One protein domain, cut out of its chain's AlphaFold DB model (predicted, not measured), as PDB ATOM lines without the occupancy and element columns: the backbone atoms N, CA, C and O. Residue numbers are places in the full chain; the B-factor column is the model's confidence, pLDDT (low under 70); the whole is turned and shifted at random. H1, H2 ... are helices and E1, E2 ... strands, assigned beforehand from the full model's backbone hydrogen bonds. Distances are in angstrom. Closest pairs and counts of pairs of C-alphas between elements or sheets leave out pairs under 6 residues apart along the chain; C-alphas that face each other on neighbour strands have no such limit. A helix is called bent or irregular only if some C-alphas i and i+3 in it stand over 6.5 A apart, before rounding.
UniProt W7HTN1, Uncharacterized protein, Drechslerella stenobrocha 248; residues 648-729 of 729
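Overview. This is residues 648 to 729 of the 729 residues of an uncharacterized protein of Drechslerella stenobrocha 248 (UniProt W7HTN1). Two small strand hairpins, E1 with E2 and E3 with E4, follow each other as a narrow, bent ribbon, with H1, H2 and H3 grouped to one side of it and the short H4 to the other. The whole is flat, spanning 34 by 32 by 17 A, and compact, with a radius of gyration of the C-alphas of 12.5 A. The printed part has 82 residues, with the order H1 H2 H3 E1 E2 E3 E4 H4, two antiparallel two-stranded sheets and a mixed class.

Arrangement. E1, residues 694 to 697, and E2, residues 702 to 705, form an antiparallel hairpin, with N 695 and O 704 2.9 A apart, within hydrogen-bond range. E2 runs on into E3, residues 707 to 709, at 71 degrees. E3 and E4, residues 715 to 717, form the second antiparallel hairpin, with N 716 to O 708 at 2.8 A. The closest C-alphas of E2 and H1, residues 650 to 660, are those of Trp 703 and Val 660, 6.1 A. For E2 and H4, residues 720 to 725, they are those of Ile 704 and Val 723, 7.2 A. H2, residues 667 to 677, and H3, residues 683 to 693, touch, closest at C-alphas 675 and 683, 6.7 A, at a steep tilt of 58 degrees, opposite ways. H1 and H3 are near each other; H1 and H4 are apart. In the four helices every O i to N i+4 pair is within hydrogen-bond range.

Along the chain. H1 begins at C-alpha 650 (226.966, 276.278, 371.202) and measures 15.4 A, H2 15.3 A and H3 15.4 A. E1 measures 9.9 A and E2 10.4 A. H4 ends at C-alpha 725 (206.415, 288.846, 361.891).

Size, cuts and confidence. The two C-alphas farthest apart, His 680 and Ser 729, are 35.4 A apart. The printed part has no cut and no long link. Residues 721 to 729 have pLDDT under 70.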
ATOM      1  N   PHE A 648     223.533 269.768 373.160       81.44
ATOM      2  CA  PHE A 648     224.273 270.322 372.025       81.44
ATOM      3  C   PHE A 648     225.353 271.306 372.506       81.44
ATOM      4  O   PHE A 648     225.164 272.026 373.491       81.44
ATOM      5  N   THR A 649     226.477 271.411 371.806       83.38
ATOM      6  CA  THR A 649     227.429 272.527 371.951       83.38
ATOM      7  C   THR A 649     226.831 273.833 371.404       83.38
ATOM      8  O   THR A 649     225.812 273.827 370.716       83.38
ATOM      9  N   GLY A 650     227.443 274.983 371.715       77.75
ATOM     10  CA  GLY A 650     226.966 276.278 371.202       77.75
ATOM     11  C   GLY A 650     227.054 276.396 369.678       77.75
ATOM     12  O   GLY A 650     226.140 276.927 369.054       77.75
ATOM     13  N   LEU A 651     228.112 275.835 369.082       81.69
ATOM     14  CA  LEU A 651     228.315 275.801 367.630       81.69
ATOM     15  C   LEU A 651     227.323 274.858 366.938       81.69
ATOM     16  O   LEU A 651     226.764 275.211 365.905       81.69
ATOM     17  N   GLU A 652     227.044 273.687 367.520       84.31
ATOM     18  CA  GLU A 652     225.992 272.802 367.004       84.31
ATOM     19  C   GLU A 652     224.621 273.462 367.088       84.31
ATOM     20  O   GLU A 652     223.897 273.435 366.105       84.31
ATOM     21  N   LEU A 653     224.264 274.097 368.210       84.38
ATOM     22  CA  LEU A 653     222.967 274.761 368.351       84.38
ATOM     23  C   LEU A 653     222.801 275.912 367.340       84.38
ATOM     24  O   LEU A 653     221.736 276.043 366.734       84.38
ATOM     25  N   ALA A 654     223.864 276.692 367.100       84.50
ATOM     26  CA  ALA A 654     223.900 277.713 366.054       84.50
ATOM     27  C   ALA A 654     223.659 277.092 364.669       84.50
ATOM     28  O   ALA A 654     222.683 277.443 364.005       84.50
ATOM     29  N   ASN A 655     224.466 276.102 364.283       86.44
ATOM     30  CA  ASN A 655     224.376 275.452 362.974       86.44
ATOM     31  C   ASN A 655     223.036 274.713 362.769       86.44
ATOM     32  O   ASN A 655     222.483 274.756 361.674       86.44
ATOM     33  N   LEU A 656     222.479 274.087 363.812       85.19
ATOM     34  CA  LEU A 656     221.150 273.465 363.803       85.19
ATOM     35  C   LEU A 656     220.051 274.507 363.562       85.19
ATOM     36  O   LEU A 656     219.217 274.323 362.680       85.19
ATOM     37  N   SER A 657     220.054 275.612 364.317       85.06
ATOM     38  CA  SER A 657     219.046 276.670 364.163       85.06
ATOM     39  C   SER A 657     219.119 277.340 362.784       85.06
ATOM     40  O   SER A 657     218.088 277.490 362.130       85.06
ATOM     41  N   GLY A 658     220.328 277.648 362.298       83.94
ATOM     42  CA  GLY A 658     220.554 278.239 360.978       83.94
ATOM     43  C   GLY A 658     220.219 277.306 359.812       83.94
ATOM     44  O   GLY A 658     219.719 277.776 358.798       83.94
ATOM     45  N   PHE A 659     220.429 275.992 359.954       86.25
ATOM     46  CA  PHE A 659     220.033 275.008 358.939       86.25
ATOM     47  C   PHE A 659     218.513 274.770 358.899       86.25
ATOM     48  O   PHE A 659     217.965 274.448 357.847       86.25
ATOM     49  N   VAL A 660     217.819 274.904 360.036       87.06
ATOM     50  CA  VAL A 660     216.360 274.725 360.088       87.06
ATOM     51  C   VAL A 660     215.612 275.948 359.558       87.06
ATOM     52  O   VAL A 660     214.620 275.778 358.856       87.06
ATOM     53  N   VAL A 661     216.054 277.172 359.858       86.75
ATOM     54  CA  VAL A 661     215.356 278.389 359.406       86.75
ATOM     55  C   VAL A 661     215.366 278.504 357.874       86.75
ATOM     56  O   VAL A 661     216.406 278.428 357.231       86.75
ATOM     57  N   GLY A 662     214.184 278.701 357.283       81.44
ATOM     58  CA  GLY A 662     213.986 278.880 355.840       81.44
ATOM     59  C   GLY A 662     213.802 277.588 355.034       81.44
ATOM     60  O   GLY A 662     213.278 277.641 353.922       81.44
ATOM     61  N   ALA A 663     214.148 276.417 355.580       87.19
ATOM     62  CA  ALA A 663     213.985 275.142 354.881       87.19
ATOM     63  C   ALA A 663     212.502 274.819 354.591       87.19
ATOM     64  O   ALA A 663     211.616 275.170 355.366       87.19
ATOM     65  N   THR A 664     212.202 274.113 353.495       87.81
ATOM     66  CA  THR A 664     210.817 273.812 353.058       87.81
ATOM     67  C   THR A 664     210.444 272.324 353.108       87.81
ATOM     68  O   THR A 664     209.297 271.965 352.815       87.81
ATOM     69  N   SER A 665     211.368 271.436 353.499       86.69
ATOM     70  CA  SER A 665     211.136 269.985 353.498       86.69
ATOM     71  C   SER A 665     210.174 269.532 354.616       86.69
ATOM     72  O   SER A 665     209.751 270.299 355.491       86.69
ATOM     73  N   THR A 666     209.724 268.276 354.550       89.81
ATOM     74  CA  THR A 666     208.805 267.709 355.553       89.81
ATOM     75  C   THR A 666     209.517 267.468 356.887       89.81
ATOM     76  O   THR A 666     210.738 267.471 356.966       89.81
ATOM     77  N   LYS A 667     208.761 267.206 357.960       88.81
ATOM     78  CA  LYS A 667     209.332 266.872 359.279       88.81
ATOM     79  C   LYS A 667     210.196 265.602 359.266       88.81
ATOM     80  O   LYS A 667     211.113 265.492 360.073       88.81
ATOM     81  N   LEU A 668     209.913 264.666 358.358       88.44
ATOM     82  CA  LEU A 668     210.756 263.488 358.136       88.44
ATOM     83  C   LEU A 668     212.015 263.865 357.346       88.44
ATOM     84  O   LEU A 668     213.106 263.562 357.814       88.44
ATOM     85  N   GLY A 669     211.863 264.624 356.251       89.75
ATOM     86  CA  GLY A 669     212.980 265.164 355.467       89.75
ATOM     87  C   GLY A 669     213.977 265.933 356.332       89.75
ATOM     88  O   GLY A 669     215.116 265.507 356.453       89.75
ATOM     89  N   MET A 670     213.528 266.959 357.068       91.31
ATOM     90  CA  MET A 670     214.385 267.717 357.992       91.31
ATOM     91  C   MET A 670     215.103 266.834 359.017       91.31
ATOM     92  O   MET A 670     216.247 267.108 359.361       91.31
ATOM     93  N   LEU A 671     214.464 265.778 359.530       91.62
ATOM     94  CA  LEU A 671     215.089 264.886 360.510       91.62
ATOM     95  C   LEU A 671     216.158 263.975 359.875       91.62
ATOM     96  O   LEU A 671     217.091 263.557 360.561       91.62
ATOM     97  N   GLU A 672     216.038 263.677 358.583       92.12
ATOM     98  CA  GLU A 672     217.024 262.935 357.791       92.12
ATOM     99  C   GLU A 672     218.157 263.850 357.310       92.12
ATOM    100  O   GLU A 672     219.324 263.509 357.502       92.12
ATOM    101  N   ASP A 673     217.836 265.050 356.822       90.56
ATOM    102  CA  ASP A 673     218.780 266.116 356.473       90.56
ATOM    103  C   ASP A 673     219.665 266.483 357.678       90.56
ATOM    104  O   ASP A 673     220.894 266.453 357.593       90.56
ATOM    105  N   LEU A 674     219.059 266.728 358.848       89.31
ATOM    106  CA  LEU A 674     219.789 266.987 360.093       89.31
ATOM    107  C   LEU A 674     220.626 265.785 360.542       89.31
ATOM    108  O   LEU A 674     221.739 265.969 361.029       89.31
ATOM    109  N   LYS A 675     220.145 264.548 360.368       91.31
ATOM    110  CA  LYS A 675     220.928 263.354 360.729       91.31
ATOM    111  C   LYS A 675     222.084 263.089 359.753       91.31
ATOM    112  O   LYS A 675     223.080 262.491 360.156       91.31
ATOM    113  N   LYS A 676     221.977 263.561 358.509       90.94
ATOM    114  CA  LYS A 676     223.038 263.542 357.492       90.94
ATOM    115  C   LYS A 676     224.113 264.599 357.767       90.94
ATOM    116  O   LYS A 676     225.291 264.293 357.619       90.94
ATOM    117  N   GLN A 677     223.724 265.800 358.205       87.69
ATOM    118  CA  GLN A 677     224.658 266.868 358.596       87.69
ATOM    119  C   GLN A 677     225.332 266.608 359.955       87.69
ATOM    120  O   GLN A 677     226.513 266.899 360.128       87.69
ATOM    121  N   PHE A 678     224.606 266.029 360.917       86.88
ATOM    122  CA  PHE A 678     225.082 265.781 362.282       86.88
ATOM    123  C   PHE A 678     225.025 264.279 362.635       86.88
ATOM    124  O   PHE A 678     224.192 263.847 363.445       86.88
ATOM    125  N   PRO A 679     225.898 263.442 362.039       86.50
ATOM    126  CA  PRO A 679     225.849 261.987 362.190       86.50
ATOM    127  C   PRO A 679     226.118 261.503 363.622       86.50
ATOM    128  O   PRO A 679     225.669 260.417 363.986       86.50
ATOM    129  N   HIS A 680     226.775 262.299 364.464       87.31
ATOM    130  CA  HIS A 680     227.033 262.007 365.878       87.31
ATOM    131  C   HIS A 680     225.848 262.315 366.809       87.31
ATOM    132  O   HIS A 680     225.729 261.689 367.862       87.31
ATOM    133  N   LEU A 681     224.934 263.218 366.432       86.31
ATOM    134  CA  LEU A 681     223.763 263.557 367.250       86.31
ATOM    135  C   LEU A 681     222.691 262.455 367.175       86.31
ATOM    136  O   LEU A 681     222.458 261.843 366.125       86.31
ATOM    137  N   LYS A 682     222.010 262.161 368.289       89.31
ATOM    138  CA  LYS A 682     220.985 261.102 368.324       89.31
ATOM    139  C   LYS A 682     219.704 261.582 367.632       89.31
ATOM    140  O   LYS A 682     219.247 262.699 367.859       89.31
ATOM    141  N   LYS A 683     219.054 260.700 366.858       87.88
ATOM    142  CA  LYS A 683     217.780 261.003 366.163       87.88
ATOM    143  C   LYS A 683     216.668 261.438 367.137       87.88
ATOM    144  O   LYS A 683     215.825 262.250 366.774       87.88
ATOM    145  N   GLY A 684     216.696 260.946 368.381       87.31
ATOM    146  CA  GLY A 684     215.783 261.374 369.448       87.31
ATOM    147  C   GLY A 684     215.997 262.820 369.913       87.31
ATOM    148  O   GLY A 684     215.018 263.525 370.140       87.31
ATOM    149  N   ASP A 685     217.245 263.284 369.992       88.06
ATOM    150  CA  ASP A 685     217.578 264.639 370.451       88.06
ATOM    151  C   ASP A 685     217.280 265.671 369.354       88.06
ATOM    152  O   ASP A 685     216.677 266.707 369.625       88.06
ATOM    153  N   LEU A 686     217.584 265.332 368.093       89.25
ATOM    154  CA  LEU A 686     217.175 266.109 366.915       89.25
ATOM    155  C   LEU A 686     215.644 266.206 366.793       89.25
ATOM    156  O   LEU A 686     215.116 267.280 366.510       89.25
ATOM    157  N   LYS A 687     214.910 265.113 367.068       90.31
ATOM    158  CA  LYS A 687     213.441 265.142 367.125       90.31
ATOM    159  C   LYS A 687     212.944 266.060 368.248       90.31
ATOM    160  O   LYS A 687     212.071 266.878 367.992       90.31
ATOM    161  N   ARG A 688     213.500 265.964 369.462       88.81
ATOM    162  CA  ARG A 688     213.143 266.846 370.594       88.81
ATOM    163  C   ARG A 688     213.407 268.321 370.282       88.81
ATOM    164  O   ARG A 688     212.596 269.160 370.652       88.81
ATOM    165  N   PHE A 689     214.498 268.628 369.578       89.56
ATOM    166  CA  PHE A 689     214.805 269.982 369.123       89.56
ATOM    167  C   PHE A 689     213.747 270.513 368.141       89.56
ATOM    168  O   PHE A 689     213.166 271.568 368.389       89.56
ATOM    169  N   LEU A 690     213.437 269.750 367.083       89.38
ATOM    170  CA  LEU A 690     212.392 270.116 366.120       89.38
ATOM    171  C   LEU A 690     211.005 270.234 366.772       89.38
ATOM    172  O   LEU A 690     210.249 271.129 366.416       89.38
ATOM    173  N   ASP A 691     210.672 269.347 367.713       89.38
ATOM    174  CA  ASP A 691     209.356 269.303 368.365       89.38
ATOM    175  C   ASP A 691     209.165 270.410 369.418       89.38
ATOM    176  O   ASP A 691     208.031 270.815 369.663       89.38
ATOM    177  N   GLY A 692     210.248 270.889 370.045       84.88
ATOM    178  CA  GLY A 692     210.203 271.912 371.096       84.88
ATOM    179  C   GLY A 692     210.435 273.349 370.619       84.88
ATOM    180  O   GLY A 692     209.875 274.274 371.204       84.88
ATOM    181  N   PHE A 693     211.249 273.549 369.574       87.38
ATOM    182  CA  PHE A 693     211.766 274.879 369.210       87.38
ATOM    183  C   PHE A 693     211.521 275.295 367.757       87.38
ATOM    184  O   PHE A 693     211.867 276.417 367.381       87.38
ATOM    185  N   CYS A 694     210.942 274.423 366.925       89.62
ATOM    186  CA  CYS A 694     210.780 274.674 365.496       89.62
ATOM    187  C   CYS A 694     209.324 274.486 365.045       89.62
ATOM    188  O   CYS A 694     208.659 273.518 365.401       89.62
ATOM    189  N   GLN A 695     208.831 275.396 364.208       89.12
ATOM    190  CA  GLN A 695     207.483 275.339 363.640       89.12
ATOM    191  C   GLN A 695     207.548 275.556 362.125       89.12
ATOM    192  O   GLN A 695     208.530 276.085 361.609       89.12
ATOM    193  N   ARG A 696     206.504 275.146 361.394       87.38
ATOM    194  CA  ARG A 696     206.338 275.489 359.975       87.38
ATOM    195  C   ARG A 696     205.296 276.587 359.804       87.38
ATOM    196  O   ARG A 696     204.194 276.450 360.331       87.38
ATOM    197  N   TYR A 697     205.628 277.621 359.041       82.12
ATOM    198  CA  TYR A 697     204.798 278.809 358.837       82.12
ATOM    199  C   TYR A 697     204.829 279.270 357.368       82.12
ATOM    200  O   TYR A 697     205.662 278.807 356.593       82.12
ATOM    201  N   GLY A 698     203.908 280.154 356.977       78.06
ATOM    202  CA  GLY A 698     203.847 280.725 355.625       78.06
ATOM    203  C   GLY A 698     203.323 279.791 354.521       78.06
ATOM    204  O   GLY A 698     202.920 278.647 354.756       78.06
ATOM    205  N   LEU A 699     203.309 280.318 353.293       73.50
ATOM    206  CA  LEU A 699     202.956 279.627 352.049       73.50
ATOM    207  C   LEU A 699     203.978 280.025 350.961       73.50
ATOM    208  O   LEU A 699     203.974 281.185 350.561       73.50
ATOM    209  N   PRO A 700     204.840 279.109 350.469       77.75
ATOM    210  CA  PRO A 700     205.015 277.723 350.912       77.75
ATOM    211  C   PRO A 700     205.488 277.628 352.372       77.75
ATOM    212  O   PRO A 700     206.101 278.545 352.904       77.75
ATOM    213  N   LYS A 701     205.197 276.494 353.025       84.44
ATOM    214  CA  LYS A 701     205.461 276.290 354.459       84.44
ATOM    215  C   LYS A 701     206.960 276.148 354.756       84.44
ATOM    216  O   LYS A 701     207.469 275.024 354.742       84.44
ATOM    217  N   SER A 702     207.657 277.240 355.043       88.88
ATOM    218  CA  SER A 702     209.045 277.217 355.516       88.88
ATOM    219  C   SER A 702     209.122 276.865 357.006       88.88
ATOM    220  O   SER A 702     208.124 276.917 357.729       88.88
ATOM    221  N   TRP A 703     210.296 276.448 357.467       90.19
ATOM    222  CA  TRP A 703     210.603 276.224 358.876       90.19
ATOM    223  C   TRP A 703     211.123 277.505 359.537       90.19
ATOM    224  O   TRP A 703     211.914 278.250 358.959       90.19
ATOM    225  N   ILE A 704     210.695 277.735 360.775       88.56
ATOM    226  CA  ILE A 704     211.118 278.831 361.650       88.56
ATOM    227  C   ILE A 704     211.520 278.272 363.019       88.56
ATOM    228  O   ILE A 704     210.979 277.256 363.463       88.56
ATOM    229  N   CYS A 705     212.463 278.930 363.695       87.69
ATOM    230  CA  CYS A 705     212.981 278.527 365.003       87.69
ATOM    231  C   CYS A 705     212.809 279.665 366.018       87.69
ATOM    232  O   CYS A 705     213.084 280.821 365.694       87.69
ATOM    233  N   CYS A 706     212.380 279.351 367.244       85.88
ATOM    234  CA  CYS A 706     212.274 280.336 368.327       85.88
ATOM    235  C   CYS A 706     213.608 280.598 369.049       85.88
ATOM    236  O   CYS A 706     213.739 281.593 369.760       85.88
ATOM    237  N   LEU A 707     214.614 279.740 368.851       87.62
ATOM    238  CA  LEU A 707     215.965 279.926 369.380       87.62
ATOM    239  C   LEU A 707     216.821 280.708 368.387       87.62
ATOM    240  O   LEU A 707     216.877 280.373 367.204       87.62
ATOM    241  N   SER A 708     217.524 281.727 368.873       85.25
ATOM    242  CA  SER A 708     218.452 282.510 368.055       85.25
ATOM    243  C   SER A 708     219.546 283.162 368.895       85.25
ATOM    244  O   SER A 708     219.416 283.278 370.113       85.25
ATOM    245  N   GLN A 709     220.608 283.608 368.233       86.31
ATOM    246  CA  GLN A 709     221.706 284.344 368.847       86.31
ATOM    247  C   GLN A 709     221.549 285.848 368.565       86.31
ATOM    248  O   GLN A 709     221.136 286.231 367.469       86.31
ATOM    249  N   ASN A 710     221.851 286.694 369.551       83.06
ATOM    250  CA  ASN A 710     221.955 288.147 369.378       83.06
ATOM    251  C   ASN A 710     223.334 288.536 368.822       83.06
ATOM    252  O   ASN A 710     224.289 287.772 368.945       83.06
ATOM    253  N   ASP A 711     223.465 289.770 368.326       81.12
ATOM    254  CA  ASP A 711     224.709 290.326 367.757       81.12
ATOM    255  C   ASP A 711     225.915 290.240 368.717       81.12
ATOM    256  O   ASP A 711     227.060 290.109 368.292       81.12
ATOM    257  N   SER A 712     225.664 290.262 370.031       80.12
ATOM    258  CA  SER A 712     226.677 290.104 371.088       80.12
ATOM    259  C   SER A 712     226.998 288.642 371.457       80.12
ATOM    260  O   SER A 712     227.687 288.399 372.444       80.12
ATOM    261  N   GLY A 713     226.480 287.654 370.721       81.56
ATOM    262  CA  GLY A 713     226.785 286.229 370.901       81.56
ATOM    263  C   GLY A 713     225.971 285.479 371.969       81.56
ATOM    264  O   GLY A 713     226.181 284.276 372.139       81.56
ATOM    265  N   TYR A 714     225.042 286.134 372.670       86.69
ATOM    266  CA  TYR A 714     224.170 285.496 373.672       86.69
ATOM    267  C   TYR A 714     222.936 284.851 373.038       86.69
ATOM    268  O   TYR A 714     222.437 285.317 372.013       86.69
ATOM    269  N   TRP A 715     222.431 283.796 373.673       87.25
ATOM    270  CA  TRP A 715     221.252 283.056 373.222       87.25
ATOM    271  C   TRP A 715     219.953 283.661 373.744       87.25
ATOM    272  O   TRP A 715     219.869 284.031 374.912       87.25
ATOM    273  N   VAL A 716     218.940 283.746 372.881       86.88
ATOM    274  CA  VAL A 716     217.636 284.344 373.184       86.88
ATOM    275  C   VAL A 716     216.507 283.485 372.628       86.88
ATOM    276  O   VAL A 716     216.552 283.022 371.483       86.88
ATOM    277  N   PHE A 717     215.476 283.310 373.451       85.88
ATOM    278  CA  PHE A 717     214.199 282.720 373.077       85.88
ATOM    279  C   PHE A 717     213.257 283.832 372.595       85.88
ATOM    280  O   PHE A 717     212.942 284.745 373.354       85.88
ATOM    281  N   LYS A 718     212.827 283.772 371.334       82.12
ATOM    282  CA  LYS A 718     211.873 284.713 370.726       82.12
ATOM    283  C   LYS A 718     210.460 284.151 370.802       82.12
ATOM    284  O   LYS A 718     210.245 282.972 370.517       82.12
ATOM    285  N   ASN A 719     209.483 284.989 371.134       77.00
ATOM    286  CA  ASN A 719     208.087 284.557 371.160       77.00
ATOM    287  C   ASN A 719     207.577 284.308 369.735       77.00
ATOM    288  O   ASN A 719     207.911 285.059 368.820       77.00
ATOM    289  N   TRP A 720     206.722 283.299 369.537       74.44
ATOM    290  CA  TRP A 720     206.216 282.944 368.202       74.44
ATOM    291  C   TRP A 720     205.682 284.132 367.371       74.44
ATOM    292  O   TRP A 720     206.059 284.196 366.203       74.44
ATOM    293  N   PRO A 721     204.938 285.121 367.921       60.75
ATOM    294  CA  PRO A 721     204.521 286.314 367.169       60.75
ATOM    295  C   PRO A 721     205.683 287.142 366.581       60.75
ATOM    296  O   PRO A 721     205.597 287.633 365.453       60.75
ATOM    297  N   GLU A 722     206.790 287.275 367.318       61.53
ATOM    298  CA  GLU A 722     208.005 287.992 366.892       61.53
ATOM    299  C   GLU A 722     208.765 287.224 365.803       61.53
ATOM    300  O   GLU A 722     209.346 287.824 364.898       61.53
ATOM    301  N   VAL A 723     208.753 285.889 365.883       64.38
ATOM    302  CA  VAL A 723     209.355 285.011 364.872       64.38
ATOM    303  C   VAL A 723     208.530 285.046 363.585       64.38
ATOM    304  O   VAL A 723     209.099 285.150 362.502       64.38
ATOM    305  N   THR A 724     207.197 285.009 363.683       61.06
ATOM    306  CA  THR A 724     206.315 285.043 362.508       61.06
ATOM    307  C   THR A 724     206.306 286.398 361.809       61.06
ATOM    308  O   THR A 724     206.296 286.422 360.584       61.06
ATOM    309  N   SER A 725     206.368 287.523 362.535       58.44
ATOM    310  CA  SER A 725     206.415 288.846 361.891       58.44
ATOM    311  C   SER A 725     207.705 289.044 361.088       58.44
ATOM    312  O   SER A 725     207.649 289.475 359.941       58.44
ATOM    313  N   LYS A 726     208.855 288.610 361.621       57.47
ATOM    314  CA  LYS A 726     210.149 288.608 360.910       57.47
ATOM    315  C   LYS A 726     210.301 287.523 359.830       57.47
ATOM    316  O   LYS A 726     211.364 287.443 359.227       57.47
ATOM    317  N   ALA A 727     209.281 286.694 359.608       56.16
ATOM    318  CA  ALA A 727     209.225 285.706 358.523       56.16
ATOM    319  C   ALA A 727     208.171 286.054 357.448       56.16
ATOM    320  O   ALA A 727     207.969 285.279 356.514       56.16
ATOM    321  N   VAL A 728     207.477 287.187 357.610       50.62
ATOM    322  CA  VAL A 728     206.510 287.765 356.655       50.62
ATOM    323  C   VAL A 728     207.045 289.068 356.033       50.62
ATOM    324  O   VAL A 728     206.545 289.488 354.991       50.62
ATOM    325  N   SER A 729     208.077 289.661 356.645       41.28
ATOM    326  CA  SER A 729     208.907 290.750 356.106       41.28
ATOM    327  C   SER A 729     210.128 290.227 355.353       41.28
ATOM    328  O   SER A 729     210.511 290.893 354.369       41.28
TER     329      SER A 729